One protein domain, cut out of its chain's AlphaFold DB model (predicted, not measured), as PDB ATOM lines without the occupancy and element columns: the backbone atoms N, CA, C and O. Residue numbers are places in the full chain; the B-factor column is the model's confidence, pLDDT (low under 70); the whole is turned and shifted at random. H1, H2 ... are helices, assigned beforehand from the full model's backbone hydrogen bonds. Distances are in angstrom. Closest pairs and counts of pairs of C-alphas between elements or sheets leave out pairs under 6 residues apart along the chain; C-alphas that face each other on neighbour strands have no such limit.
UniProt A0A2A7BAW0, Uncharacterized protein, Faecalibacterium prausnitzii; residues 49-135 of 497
ATOM      1  N   TYR A  49     134.406 136.970 201.665       87.56
ATOM      2  CA  TYR A  49     134.409 137.001 200.203       87.56
ATOM      3  C   TYR A  49     135.486 137.958 199.676       87.56
ATOM      4  O   TYR A  49     135.770 138.986 200.283       87.56
ATOM      5  N   HIS A  50     136.109 137.592 198.555       89.62
ATOM      6  CA  HIS A  50     137.087 138.412 197.825       89.62
ATOM      7  C   HIS A  50     137.028 138.076 196.323       89.62
ATOM      8  O   HIS A  50     138.053 137.880 195.673       89.62
ATOM      9  N   ASP A  51     135.817 137.888 195.796       94.44
ATOM     10  CA  ASP A  51     135.566 137.368 194.444       94.44
ATOM     11  C   ASP A  51     135.097 138.444 193.452       94.44
ATOM     12  O   ASP A  51     134.842 138.140 192.285       94.44
ATOM     13  N   MET A  52     135.037 139.706 193.884       95.50
ATOM     14  CA  MET A  52     134.804 140.836 192.992       95.50
ATOM     15  C   MET A  52     135.876 140.915 191.897       95.50
ATOM     16  O   MET A  52     137.066 140.835 192.214       95.50
ATOM     17  N   PRO A  53     135.498 141.087 190.613       94.12
ATOM     18  CA  PRO A  53     136.417 140.979 189.479       94.12
ATOM     19  C   PRO A  53     137.261 142.252 189.295       94.12
ATOM     20  O   PRO A  53     137.205 142.927 188.270       94.12
ATOM     21  N   VAL A  54     138.044 142.592 190.316       95.19
ATOM     22  CA  VAL A  54     138.967 143.726 190.323       95.19
ATOM     23  C   VAL A  54     140.270 143.381 189.600       95.19
ATOM     24  O   VAL A  54     140.737 142.243 189.609       95.19
ATOM     25  N   GLN A  55     140.907 144.386 189.008       95.69
ATOM     26  CA  GLN A  55     142.258 144.284 188.475       95.69
ATOM     27  C   GLN A  55     143.311 144.372 189.584       95.69
ATOM     28  O   GLN A  55     143.203 145.150 190.542       95.69
ATOM     29  N   THR A  56     144.375 143.592 189.410       92.38
ATOM     30  CA  THR A  56     145.567 143.591 190.261       92.38
ATOM     31  C   THR A  56     146.747 144.193 189.512       92.38
ATOM     32  O   THR A  56     146.977 143.854 188.351       92.38
ATOM     33  N   LEU A  57     147.535 145.023 190.193       94.56
ATOM     34  CA  LEU A  57     148.781 145.561 189.658       94.56
ATOM     35  C   LEU A  57     149.950 144.645 190.034       94.56
ATOM     36  O   LEU A  57     150.305 144.547 191.205       94.56
ATOM     37  N   ASP A  58     150.560 144.002 189.040       92.62
ATOM     38  CA  ASP A  58     151.791 143.217 189.205       92.62
ATOM     39  C   ASP A  58     152.999 144.035 188.721       92.62
ATOM     40  O   ASP A  58     153.561 143.795 187.651       92.62
ATOM     41  N   LEU A  59     153.330 145.090 189.473       95.12
ATOM     42  CA  LEU A  59     154.459 145.976 189.193       95.12
ATOM     43  C   LEU A  59     155.142 146.390 190.501       95.12
ATOM     44  O   LEU A  59     154.476 146.686 191.491       95.12
ATOM     45  N   ASP A  60     156.475 146.408 190.512       94.38
ATOM     46  CA  ASP A  60     157.245 146.799 191.695       94.38
ATOM     47  C   ASP A  60     157.077 148.310 191.972       94.38
ATOM     48  O   ASP A  60     157.199 149.099 191.034       94.38
ATOM     49  N   PRO A  61     156.858 148.754 193.228       93.12
ATOM     50  CA  PRO A  61     156.736 150.181 193.561       93.12
ATOM     51  C   PRO A  61     157.946 151.055 193.194       93.12
ATOM     52  O   PRO A  61     157.844 152.281 193.183       93.12
ATOM     53  N   SER A  62     159.110 150.452 192.935       93.31
ATOM     54  CA  SER A  62     160.302 151.157 192.447       93.31
ATOM     55  C   SER A  62     160.330 151.363 190.930       93.31
ATOM     56  O   SER A  62     161.209 152.080 190.439       93.31
ATOM     57  N   ASP A  63     159.397 150.761 190.189       96.56
ATOM     58  CA  ASP A  63     159.266 150.949 188.749       96.56
ATOM     59  C   ASP A  63     158.855 152.402 188.432       96.56
ATOM     60  O   ASP A  63     157.952 152.941 189.080       96.56
ATOM     61  N   PRO A  64     159.507 153.074 187.462       93.50
ATOM     62  CA  PRO A  64     159.171 154.451 187.101       93.50
ATOM     63  C   PRO A  64     157.713 154.638 186.652       93.50
ATOM     64  O   PRO A  64     157.178 155.728 186.848       93.50
ATOM     65  N   ASP A  65     157.074 153.596 186.114       94.69
ATOM     66  CA  ASP A  65     155.701 153.649 185.603       94.69
ATOM     67  C   ASP A  65     154.666 153.189 186.652       94.69
ATOM     68  O   ASP A  65     153.459 153.191 186.381       94.69
ATOM     69  N   TYR A  66     155.107 152.830 187.871       96.81
ATOM     70  CA  TYR A  66     154.251 152.268 188.923       96.81
ATOM     71  C   TYR A  66     153.009 153.113 189.194       96.81
ATOM     72  O   TYR A  66     151.892 152.614 189.101       96.81
ATOM     73  N   TYR A  67     153.183 154.401 189.494       97.50
ATOM     74  CA  TYR A  67     152.064 155.247 189.908       97.50
ATOM     75  C   TYR A  67     151.086 155.561 188.776       97.50
ATOM     76  O   TYR A  67     149.896 155.721 189.036       97.50
ATOM     77  N   GLN A  68     151.558 155.589 187.528       96.00
ATOM     78  CA  GLN A  68     150.672 155.708 186.373       96.00
ATOM     79  C   GLN A  68     149.786 154.464 186.260       96.00
ATOM     80  O   GLN A  68     148.564 154.573 186.169       96.00
ATOM     81  N   LYS A  69     150.386 153.272 186.360       96.38
ATOM     82  CA  LYS A  69     149.646 152.007 186.307       96.38
ATOM     83  C   LYS A  69     148.756 151.780 187.525       96.38
ATOM     84  O   LYS A  69     147.669 151.227 187.376       96.38
ATOM     85  N   ALA A  70     149.168 152.238 188.703       97.44
ATOM     86  CA  ALA A  70     148.360 152.196 189.914       97.44
ATOM     87  C   ALA A  70     147.116 153.084 189.791       97.44
ATOM     88  O   ALA A  70     146.023 152.622 190.104       97.44
ATOM     89  N   LEU A  71     147.252 154.306 189.262       97.31
ATOM     90  CA  LEU A  71     146.111 155.183 188.990       97.31
ATOM     91  C   LEU A  71     145.131 154.549 187.992       97.31
ATOM     92  O   LEU A  71     143.936 154.496 188.267       97.31
ATOM     93  N   GLU A  72     145.630 154.041 186.860       95.62
ATOM     94  CA  GLU A  72     144.806 153.365 185.844       95.62
ATOM     95  C   GLU A  72     144.042 152.166 186.434       95.62
ATOM     96  O   GLU A  72     142.830 152.044 186.249       95.62
ATOM     97  N   THR A  73     144.742 151.313 187.189       97.25
ATOM     98  CA  THR A  73     144.169 150.118 187.832       97.25
ATOM     99  C   THR A  73     143.106 150.496 188.863       97.25
ATOM    100  O   THR A  73     142.036 149.890 188.918       97.25
ATOM    101  N   GLU A  74     143.378 151.505 189.689       97.81
ATOM    102  CA  GLU A  74     142.464 151.901 190.758       97.81
ATOM    103  C   GLU A  74     141.222 152.610 190.209       97.81
ATOM    104  O   GLU A  74     140.117 152.354 190.679       97.81
ATOM    105  N   LEU A  75     141.361 153.423 189.156       97.25
ATOM    106  CA  LEU A  75     140.214 154.006 188.454       97.25
ATOM    107  C   LEU A  75     139.344 152.935 187.788       97.25
ATOM    108  O   LEU A  75     138.118 153.036 187.859       97.25
ATOM    109  N   TYR A  76     139.948 151.903 187.186       97.25
ATOM    110  CA  TYR A  76     139.204 150.765 186.641       97.25
ATOM    111  C   TYR A  76     138.367 150.082 187.732       97.25
ATOM    112  O   TYR A  76     137.160 149.886 187.562       97.25
ATOM    113  N   ASN A  77     138.985 149.774 188.875       97.88
ATOM    114  CA  ASN A  77     138.318 149.117 190.001       97.88
ATOM    115  C   ASN A  77     137.228 149.989 190.620       97.88
ATOM    116  O   ASN A  77     136.129 149.507 190.885       97.88
ATOM    117  N   TYR A  78     137.495 151.282 190.789       97.75
ATOM    118  CA  TYR A  78     136.533 152.232 191.328       97.75
ATOM    119  C   TYR A  78     135.268 152.310 190.468       97.75
ATOM    120  O   TYR A  78     134.157 152.279 191.005       97.75
ATOM    121  N   LYS A  79     135.420 152.360 189.134       97.06
ATOM    122  CA  LYS A  79     134.288 152.379 188.194       97.06
ATOM    123  C   LYS A  79     133.408 151.131 188.313       97.06
ATOM    124  O   LYS A  79     132.201 151.248 188.132       97.06
ATOM    125  N   LEU A  80     133.966 149.979 188.682       96.44
ATOM    126  CA  LEU A  80     133.202 148.768 188.989       96.44
ATOM    127  C   LEU A  80     132.551 148.839 190.383       96.44
ATOM    128  O   LEU A  80     131.330 148.779 190.506       96.44
ATOM    129  N   ILE A  81     133.357 148.999 191.435       97.12
ATOM    130  CA  ILE A  81     132.949 148.827 192.841       97.12
ATOM    131  C   ILE A  81     131.870 149.832 193.267       97.12
ATOM    132  O   ILE A  81     130.949 149.486 194.009       97.12
ATOM    133  N   ARG A  82     131.922 151.073 192.765       96.25
ATOM    134  CA  ARG A  82     130.916 152.104 193.087       96.25
ATOM    135  C   ARG A  82     129.498 151.765 192.605       96.25
ATOM    136  O   ARG A  82     128.540 152.428 192.999       96.25
ATOM    137  N   ASN A  83     129.366 150.781 191.716       96.12
ATOM    138  CA  ASN A  83     128.086 150.346 191.170       96.12
ATOM    139  C   ASN A  83     127.470 149.164 191.944       96.12
ATOM    140  O   ASN A  83     126.394 148.719 191.561       96.12
ATOM    141  N   VAL A  84     128.123 148.644 192.996       95.12
ATOM    142  CA  VAL A  84     127.699 147.409 193.689       95.12
ATOM    143  C   VAL A  84     127.791 147.541 195.223       95.12
ATOM    144  O   VAL A  84     128.515 146.783 195.866       95.12
ATOM    145  N   PRO A  85     127.098 148.513 195.846       94.75
ATOM    146  CA  PRO A  85     127.201 148.732 197.292       94.75
ATOM    147  C   PRO A  85     126.723 147.527 198.112       94.75
ATOM    148  O   PRO A  85     127.267 147.268 199.176       94.75
ATOM    149  N   THR A  86     125.769 146.744 197.594       94.19
ATOM    150  CA  THR A  86     125.196 145.571 198.277       94.19
ATOM    151  C   THR A  86     126.187 144.431 198.504       94.19
ATOM    152  O   THR A  86     125.906 143.537 199.295       94.19
ATOM    153  N   ALA A  87     127.348 144.454 197.843       95.94
ATOM    154  CA  ALA A  87     128.394 143.462 198.060       95.94
ATOM    155  C   ALA A  87     129.239 143.735 199.313       95.94
ATOM    156  O   ALA A  87     129.971 142.844 199.737       95.94
ATOM    157  N   TYR A  88     129.180 144.937 199.895       96.25
ATOM    158  CA  TYR A  88     130.151 145.395 200.890       96.25
ATOM    159  C   TYR A  88     129.504 145.987 202.141       96.25
ATOM    160  O   TYR A  88     128.429 146.582 202.083       96.25
ATOM    161  N   GLN A  89     130.238 145.957 203.256       96.00
ATOM    162  CA  GLN A  89     129.874 146.730 204.444       96.00
ATOM    163  C   GLN A  89     129.891 148.220 204.121       96.00
ATOM    164  O   GLN A  89     130.924 148.744 203.683       96.00
ATOM    165  N   ALA A  90     128.779 148.900 204.417       94.38
ATOM    166  CA  ALA A  90     128.557 150.307 204.088       94.38
ATOM    167  C   ALA A  90     129.728 151.215 204.500       94.38
ATOM    168  O   ALA A  90     130.231 151.970 203.674       94.38
ATOM    169  N   GLU A  91     130.243 151.082 205.730       96.25
ATOM    170  CA  GLU A  91     131.365 151.908 206.209       96.25
ATOM    171  C   GLU A  91     132.644 151.719 205.374       96.25
ATOM    172  O   GLU A  91     133.339 152.692 205.071       96.25
ATOM    173  N   SER A  92     132.960 150.478 204.985       97.00
ATOM    174  CA  SER A  92     134.149 150.179 204.176       97.00
ATOM    175  C   SER A  92     133.988 150.661 202.731       97.00
ATOM    176  O   SER A  92     134.917 151.229 202.153       97.00
ATOM    177  N   TRP A  93     132.786 150.504 202.170       97.19
ATOM    178  CA  TRP A  93     132.454 150.953 200.823       97.19
ATOM    179  C   TRP A  93     132.453 152.479 200.717       97.19
ATOM    180  O   TRP A  93     133.047 153.028 199.787       97.19
ATOM    181  N   ASP A  94     131.874 153.180 201.694       96.00
ATOM    182  CA  ASP A  94     131.882 154.643 201.769       96.00
ATOM    183  C   ASP A  94     133.313 155.183 201.875       96.00
ATOM    184  O   ASP A  94     133.691 156.114 201.158       96.00
ATOM    185  N   ALA A  95     134.145 154.584 202.735       97.12
ATOM    186  CA  ALA A  95     135.538 154.994 202.903       97.12
ATOM    187  C   ALA A  95     136.347 154.844 201.604       97.12
ATOM    188  O   ALA A  95     137.082 155.764 201.209       97.12
ATOM    189  N   TYR A  96     136.187 153.710 200.916       98.19
ATOM    190  CA  TYR A  96     136.830 153.464 199.633       98.19
ATOM    191  C   TYR A  96     136.322 154.413 198.549       98.19
ATOM    192  O   TYR A  96     137.123 155.125 197.943       98.19
ATOM    193  N   THR A  97     135.011 154.474 198.321       97.12
ATOM    194  CA  THR A  97     134.435 155.274 197.233       97.12
ATOM    195  C   THR A  97     134.689 156.765 197.422       97.12
ATOM    196  O   THR A  97     135.043 157.437 196.452       97.12
ATOM    197  N   ALA A  98     134.621 157.289 198.651       96.25
ATOM    198  CA  ALA A  98     134.966 158.680 198.937       96.25
ATOM    199  C   ALA A  98     136.426 158.994 198.582       96.25
ATOM    200  O   ALA A  98     136.713 160.047 198.008       96.25
ATOM    201  N   THR A  99     137.345 158.074 198.888       97.00
ATOM    202  CA  THR A  99     138.774 158.233 198.594       97.00
ATOM    203  C   THR A  99     139.047 158.090 197.096       97.00
ATOM    204  O   THR A  99     139.627 158.989 196.485       97.00
ATOM    205  N   ALA A 100     138.583 157.003 196.480       97.50
ATOM    206  CA  ALA A 100     138.821 156.684 195.077       97.50
ATOM    207  C   ALA A 100     138.174 157.697 194.118       97.50
ATOM    208  O   ALA A 100     138.754 158.022 193.085       97.50
ATOM    209  N   ASN A 101     137.037 158.297 194.487       95.81
ATOM    210  CA  ASN A 101     136.413 159.355 193.693       95.81
ATOM    211  C   ASN A 101     137.334 160.568 193.484       95.81
ATOM    212  O   ASN A 101     137.272 161.227 192.448       95.81
ATOM    213  N   THR A 102     138.216 160.866 194.445       96.25
ATOM    214  CA  THR A 102     139.155 161.990 194.312       96.25
ATOM    215  C   THR A 102     140.192 161.768 193.209       96.25
ATOM    216  O   THR A 102     140.667 162.750 192.634       96.25
ATOM    217  N   LEU A 103     140.480 160.505 192.864       96.56
ATOM    218  CA  LEU A 103     141.452 160.132 191.836       96.56
ATOM    219  C   LEU A 103     141.028 160.569 190.431       96.56
ATOM    220  O   LEU A 103     141.891 160.799 189.591       96.56
ATOM    221  N   LEU A 104     139.725 160.758 190.186       93.56
ATOM    222  CA  LEU A 104     139.208 161.265 188.908       93.56
ATOM    223  C   LEU A 104     139.748 162.660 188.544       93.56
ATOM    224  O   LEU A 104     139.665 163.060 187.390       93.56
ATOM    225  N   ASN A 105     140.283 163.406 189.517       94.06
ATOM    226  CA  ASN A 105     140.838 164.744 189.302       94.06
ATOM    227  C   ASN A 105     142.363 164.748 189.111       94.06
ATOM    228  O   ASN A 105     142.950 165.824 188.984       94.06
ATOM    229  N   ILE A 106     143.019 163.584 189.157       94.94
ATOM    230  CA  ILE A 106     144.466 163.481 188.962       94.94
ATOM    231  C   ILE A 106     144.766 163.557 187.465       94.94
ATOM    232  O   ILE A 106     144.180 162.827 186.671       94.94
ATOM    233  N   ASP A 107     145.708 164.426 187.094       92.31
ATOM    234  CA  ASP A 107     146.270 164.466 185.744       92.31
ATOM    235  C   ASP A 107     147.197 163.250 185.550       92.31
ATOM    236  O   ASP A 107     148.251 163.186 186.196       92.31
ATOM    237  N   PRO A 108     146.835 162.276 184.694       89.75
ATOM    238  CA  PRO A 108     147.623 161.060 184.518       89.75
ATOM    239  C   PRO A 108     149.013 161.330 183.923       89.75
ATOM    240  O   PRO A 108     149.921 160.527 184.133       89.75
ATOM    241  N   ASP A 109     149.209 162.463 183.240       89.75
ATOM    242  CA  ASP A 109     150.498 162.844 182.655       89.75
ATOM    243  C   ASP A 109     151.416 163.563 183.666       89.75
ATOM    244  O   ASP A 109     152.590 163.822 183.378       89.75
ATOM    245  N   ASN A 110     150.909 163.895 184.861       93.69
ATOM    246  CA  ASN A 110     151.634 164.666 185.870       93.69
ATOM    247  C   ASN A 110     151.292 164.236 187.312       93.69
ATOM    248  O   ASN A 110     150.682 164.981 188.083       93.69
ATOM    249  N   ILE A 111     151.742 163.039 187.694       96.19
ATOM    250  CA  ILE A 111     151.511 162.467 189.029       96.19
ATOM    251  C   ILE A 111     152.573 162.953 190.031       96.19
ATOM    252  O   ILE A 111     153.689 162.426 190.114       96.19
ATOM    253  N   ASP A 112     152.213 163.962 190.824       96.44
ATOM    254  CA  ASP A 112     153.044 164.507 191.903       96.44
ATOM    255  C   ASP A 112     152.963 163.696 193.212       96.44
ATOM    256  O   ASP A 112     152.193 162.746 193.342       96.44
ATOM    257  N   ASP A 113     153.769 164.049 194.219       97.19
ATOM    258  CA  ASP A 113     153.839 163.289 195.481       97.19
ATOM    259  C   ASP A 113     152.528 163.311 196.293       97.19
ATOM    260  O   ASP A 113     152.260 162.391 197.072       97.19
ATOM    261  N   VAL A 114     151.689 164.335 196.096       97.31
ATOM    262  CA  VAL A 114     150.346 164.393 196.691       97.31
ATOM    263  C   VAL A 114     149.449 163.360 196.015       97.31
ATOM    264  O   VAL A 114     148.834 162.549 196.703       97.31
ATOM    265  N   SER A 115     149.449 163.333 194.683       97.94
ATOM    266  CA  SER A 115     148.695 162.378 193.868       97.94
ATOM    267  C   SER A 115     149.109 160.936 194.165       97.94
ATOM    268  O   SER A 115     148.250 160.080 194.356       97.94
ATOM    269  N   LYS A 116     150.414 160.669 194.325       97.81
ATOM    270  CA  LYS A 116     150.931 159.362 194.775       97.81
ATOM    271  C   LYS A 116     150.336 158.936 196.114       97.81
ATOM    272  O   LYS A 116     149.845 157.822 196.240       97.81
ATOM    273  N   SER A 117     150.316 159.846 197.090       98.00
ATOM    274  CA  SER A 117     149.745 159.573 198.416       98.00
ATOM    275  C   SER A 117     148.233 159.313 198.352       98.00
ATOM    276  O   SER A 117     147.714 158.504 199.118       98.00
ATOM    277  N   MET A 118     147.519 159.992 197.447       98.31
ATOM    278  CA  MET A 118     146.092 159.750 197.208       98.31
ATOM    279  C   MET A 118     145.854 158.365 196.597       98.31
ATOM    280  O   MET A 118     144.959 157.659 197.058       98.31
ATOM    281  N   ILE A 119     146.672 157.966 195.616       98.31
ATOM    282  CA  ILE A 119     146.627 156.636 194.991       98.31
ATOM    283  C   ILE A 119     146.901 155.551 196.037       98.31
ATOM    284  O   ILE A 119     146.087 154.646 196.191       98.31
ATOM    285  N   ASP A 120     147.983 155.677 196.811       97.94
ATOM    286  CA  ASP A 120     148.340 154.709 197.857       97.94
ATOM    287  C   ASP A 120     147.221 154.567 198.904       97.94
ATOM    288  O   ASP A 120     146.906 153.460 199.342       97.94
ATOM    289  N   ASN A 121     146.570 155.675 199.282       98.19
ATOM    290  CA  ASN A 121     145.430 155.634 200.197       98.19
ATOM    291  C   ASN A 121     144.215 154.928 199.573       98.19
ATOM    292  O   ASN A 121     143.605 154.092 200.228       98.19
ATOM    293  N   ALA A 122     143.866 155.224 198.318       98.25
ATOM    294  CA  ALA A 122     142.751 154.561 197.641       98.25
ATOM    295  C   ALA A 122     142.976 153.045 197.507       98.25
ATOM    296  O   ALA A 122     142.066 152.275 197.807       98.25
ATOM    297  N   VAL A 123     144.195 152.626 197.147       97.62
ATOM    298  CA  VAL A 123     144.590 151.208 197.100       97.62
ATOM    299  C   VAL A 123     144.434 150.563 198.478       97.62
ATOM    300  O   VAL A 123     143.809 149.513 198.590       97.62
ATOM    301  N   ALA A 124     144.920 151.214 199.538       97.44
ATOM    302  CA  ALA A 124     144.776 150.702 200.899       97.44
ATOM    303  C   ALA A 124     143.303 150.593 201.339       97.44
ATOM    304  O   ALA A 124     142.941 149.629 202.008       97.44
ATOM    305  N   GLN A 125     142.442 151.547 200.957       98.00
ATOM    306  CA  GLN A 125     141.003 151.451 201.226       98.00
ATOM    307  C   GLN A 125     140.344 150.319 200.426       98.00
ATOM    308  O   GLN A 125     139.495 149.625 200.974       98.00
ATOM    309  N   ARG A 126     140.752 150.082 199.167       97.12
ATOM    310  CA  ARG A 126     140.271 148.939 198.372       97.12
ATOM    311  C   ARG A 126     140.637 147.614 199.030       97.12
ATOM    312  O   ARG A 126     139.794 146.735 199.141       97.12
ATOM    313  N   GLU A 127     141.882 147.469 199.475       94.88
ATOM    314  CA  GLU A 127     142.355 146.264 200.172       94.88
ATOM    315  C   GLU A 127     141.668 146.058 201.532       94.88
ATOM    316  O   GLU A 127     141.592 144.932 202.019       94.88
ATOM    317  N   ALA A 128     141.158 147.136 202.135       95.81
ATOM    318  CA  ALA A 128     140.397 147.113 203.379       95.81
ATOM    319  C   ALA A 128     138.879 146.934 203.181       95.81
ATOM    320  O   ALA A 128     138.156 146.896 204.180       95.81
ATOM    321  N   LEU A 129     138.386 146.832 201.938       95.94
ATOM    322  CA  LEU A 129     136.975 146.550 201.671       95.94
ATOM    323  C   LEU A 129     136.566 145.230 202.323       95.94
ATOM    324  O   LEU A 129     137.237 144.207 202.176       95.94
ATOM    325  N   VAL A 130     135.425 145.257 203.007       96.19
ATOM    326  CA  VAL A 130     134.832 144.066 203.609       96.19
ATOM    327  C   VAL A 130     133.646 143.658 202.755       96.19
ATOM    328  O   VAL A 130     132.647 144.373 202.705       96.19
ATOM    329  N   GLN A 131     133.788 142.543 202.045       95.69
ATOM    330  CA  GLN A 131     132.748 142.006 201.176       95.69
ATOM    331  C   GLN A 131     131.852 141.043 201.976       95.69
ATOM    332  O   GLN A 131     132.337 140.030 202.483       95.69
ATOM    333  N   ASP A 132     130.562 141.364 202.085       94.19
ATOM    334  CA  ASP A 132     129.573 140.612 202.876       94.19
ATOM    335  C   ASP A 132     128.870 139.511 202.067       94.19
ATOM    336  O   ASP A 132     128.344 138.558 202.642       94.19
ATOM    337  N   ALA A 133     128.867 139.626 200.737       93.38
ATOM    338  CA  ALA A 133     128.180 138.700 199.843       93.38
ATOM    339  C   ALA A 133     129.003 138.437 198.571       93.38
ATOM    340  O   ALA A 133     129.726 139.329 198.113       93.38
ATOM    341  N   PRO A 134     128.920 137.231 197.979       95.31
ATOM    342  CA  PRO A 134     129.675 136.891 196.779       95.31
ATOM    343  C   PRO A 134     129.208 137.715 195.578       95.31
ATOM    344  O   PRO A 134     128.052 138.130 195.480       95.31
ATOM    345  N   ALA A 135     130.095 137.908 194.605       95.50
ATOM    346  CA  ALA A 135     129.816 138.787 193.475       95.50
ATOM    347  C   ALA A 135     128.596 138.380 192.647       95.50
ATOM    348  O   ALA A 135     127.856 139.240 192.166       95.50
TER     349      ALA A 135
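AT A GLANCE: This is residues 49 to 135 of the 497 residues of an uncharacterized protein of Faecalibacterium prausnitzii (UniProt A0A2A7BAW0). Three helices pack together with their centres in a triangle: H2 and H3 make a helical hairpin, and H1 packs over it, crossing H2. Before them, residues 49 to 65, with no named element, run lengthwise along H1 on its side away from H2. The printed part has 87 residues, with three named helices in the order H1, H2, H3 and no named strand, and its class is all helix. It is compact, with a radius of gyration of the C-alphas of 12.8 A, and elongated, spanning 37 by 23 by 17 A.

HOW THE PARTS SIT: H1, residues 66 to 81, touches H2, residues 90 to 105, through residues 97 to 104 of H2 alone. Their closest C-alphas, those of Tyr 78 and Ala 100, are 6.3 A apart, and they run opposite ways at a steep tilt of 51 degrees. With residues 67 to 74 alone, H1 touches H3, residues 113 to 127, where the closest C-alphas, Leu 71 and Ile 119, are 6.2 A apart. These two run the same way at a steep tilt of 44 degrees. H2 and H3 touch in their hairpin, opposite ways at a shallow tilt of 30 degrees, with the C-alphas of Tyr 96 and Gln 125 closest at 4.9 A. Every O i to N i+4 pair is within hydrogen-bond range in H1 and H3, against 8 of 12 in H2.

IN THESE COORDINATES: H1 begins at C-alpha 66 (154.251, 152.268, 188.923) and is 21.9 A long. H2 begins at C-alpha 90 (128.557, 150.307, 204.088) and is 24.0 A long. H3, 21.1 A long, ends at C-alpha 127 (142.355, 146.264, 200.172).

THE WHOLE: The two C-alphas farthest apart, those of Asn 110 and Ala 133, are 37.7 A apart. The first and last printed C-alphas, Tyr 49 and Ala 135, are 8.3 A apart. The printed part has no cut, and both links between helices are short. Mean pLDDT of the printed part is 95.7, and no printed residue is under 70.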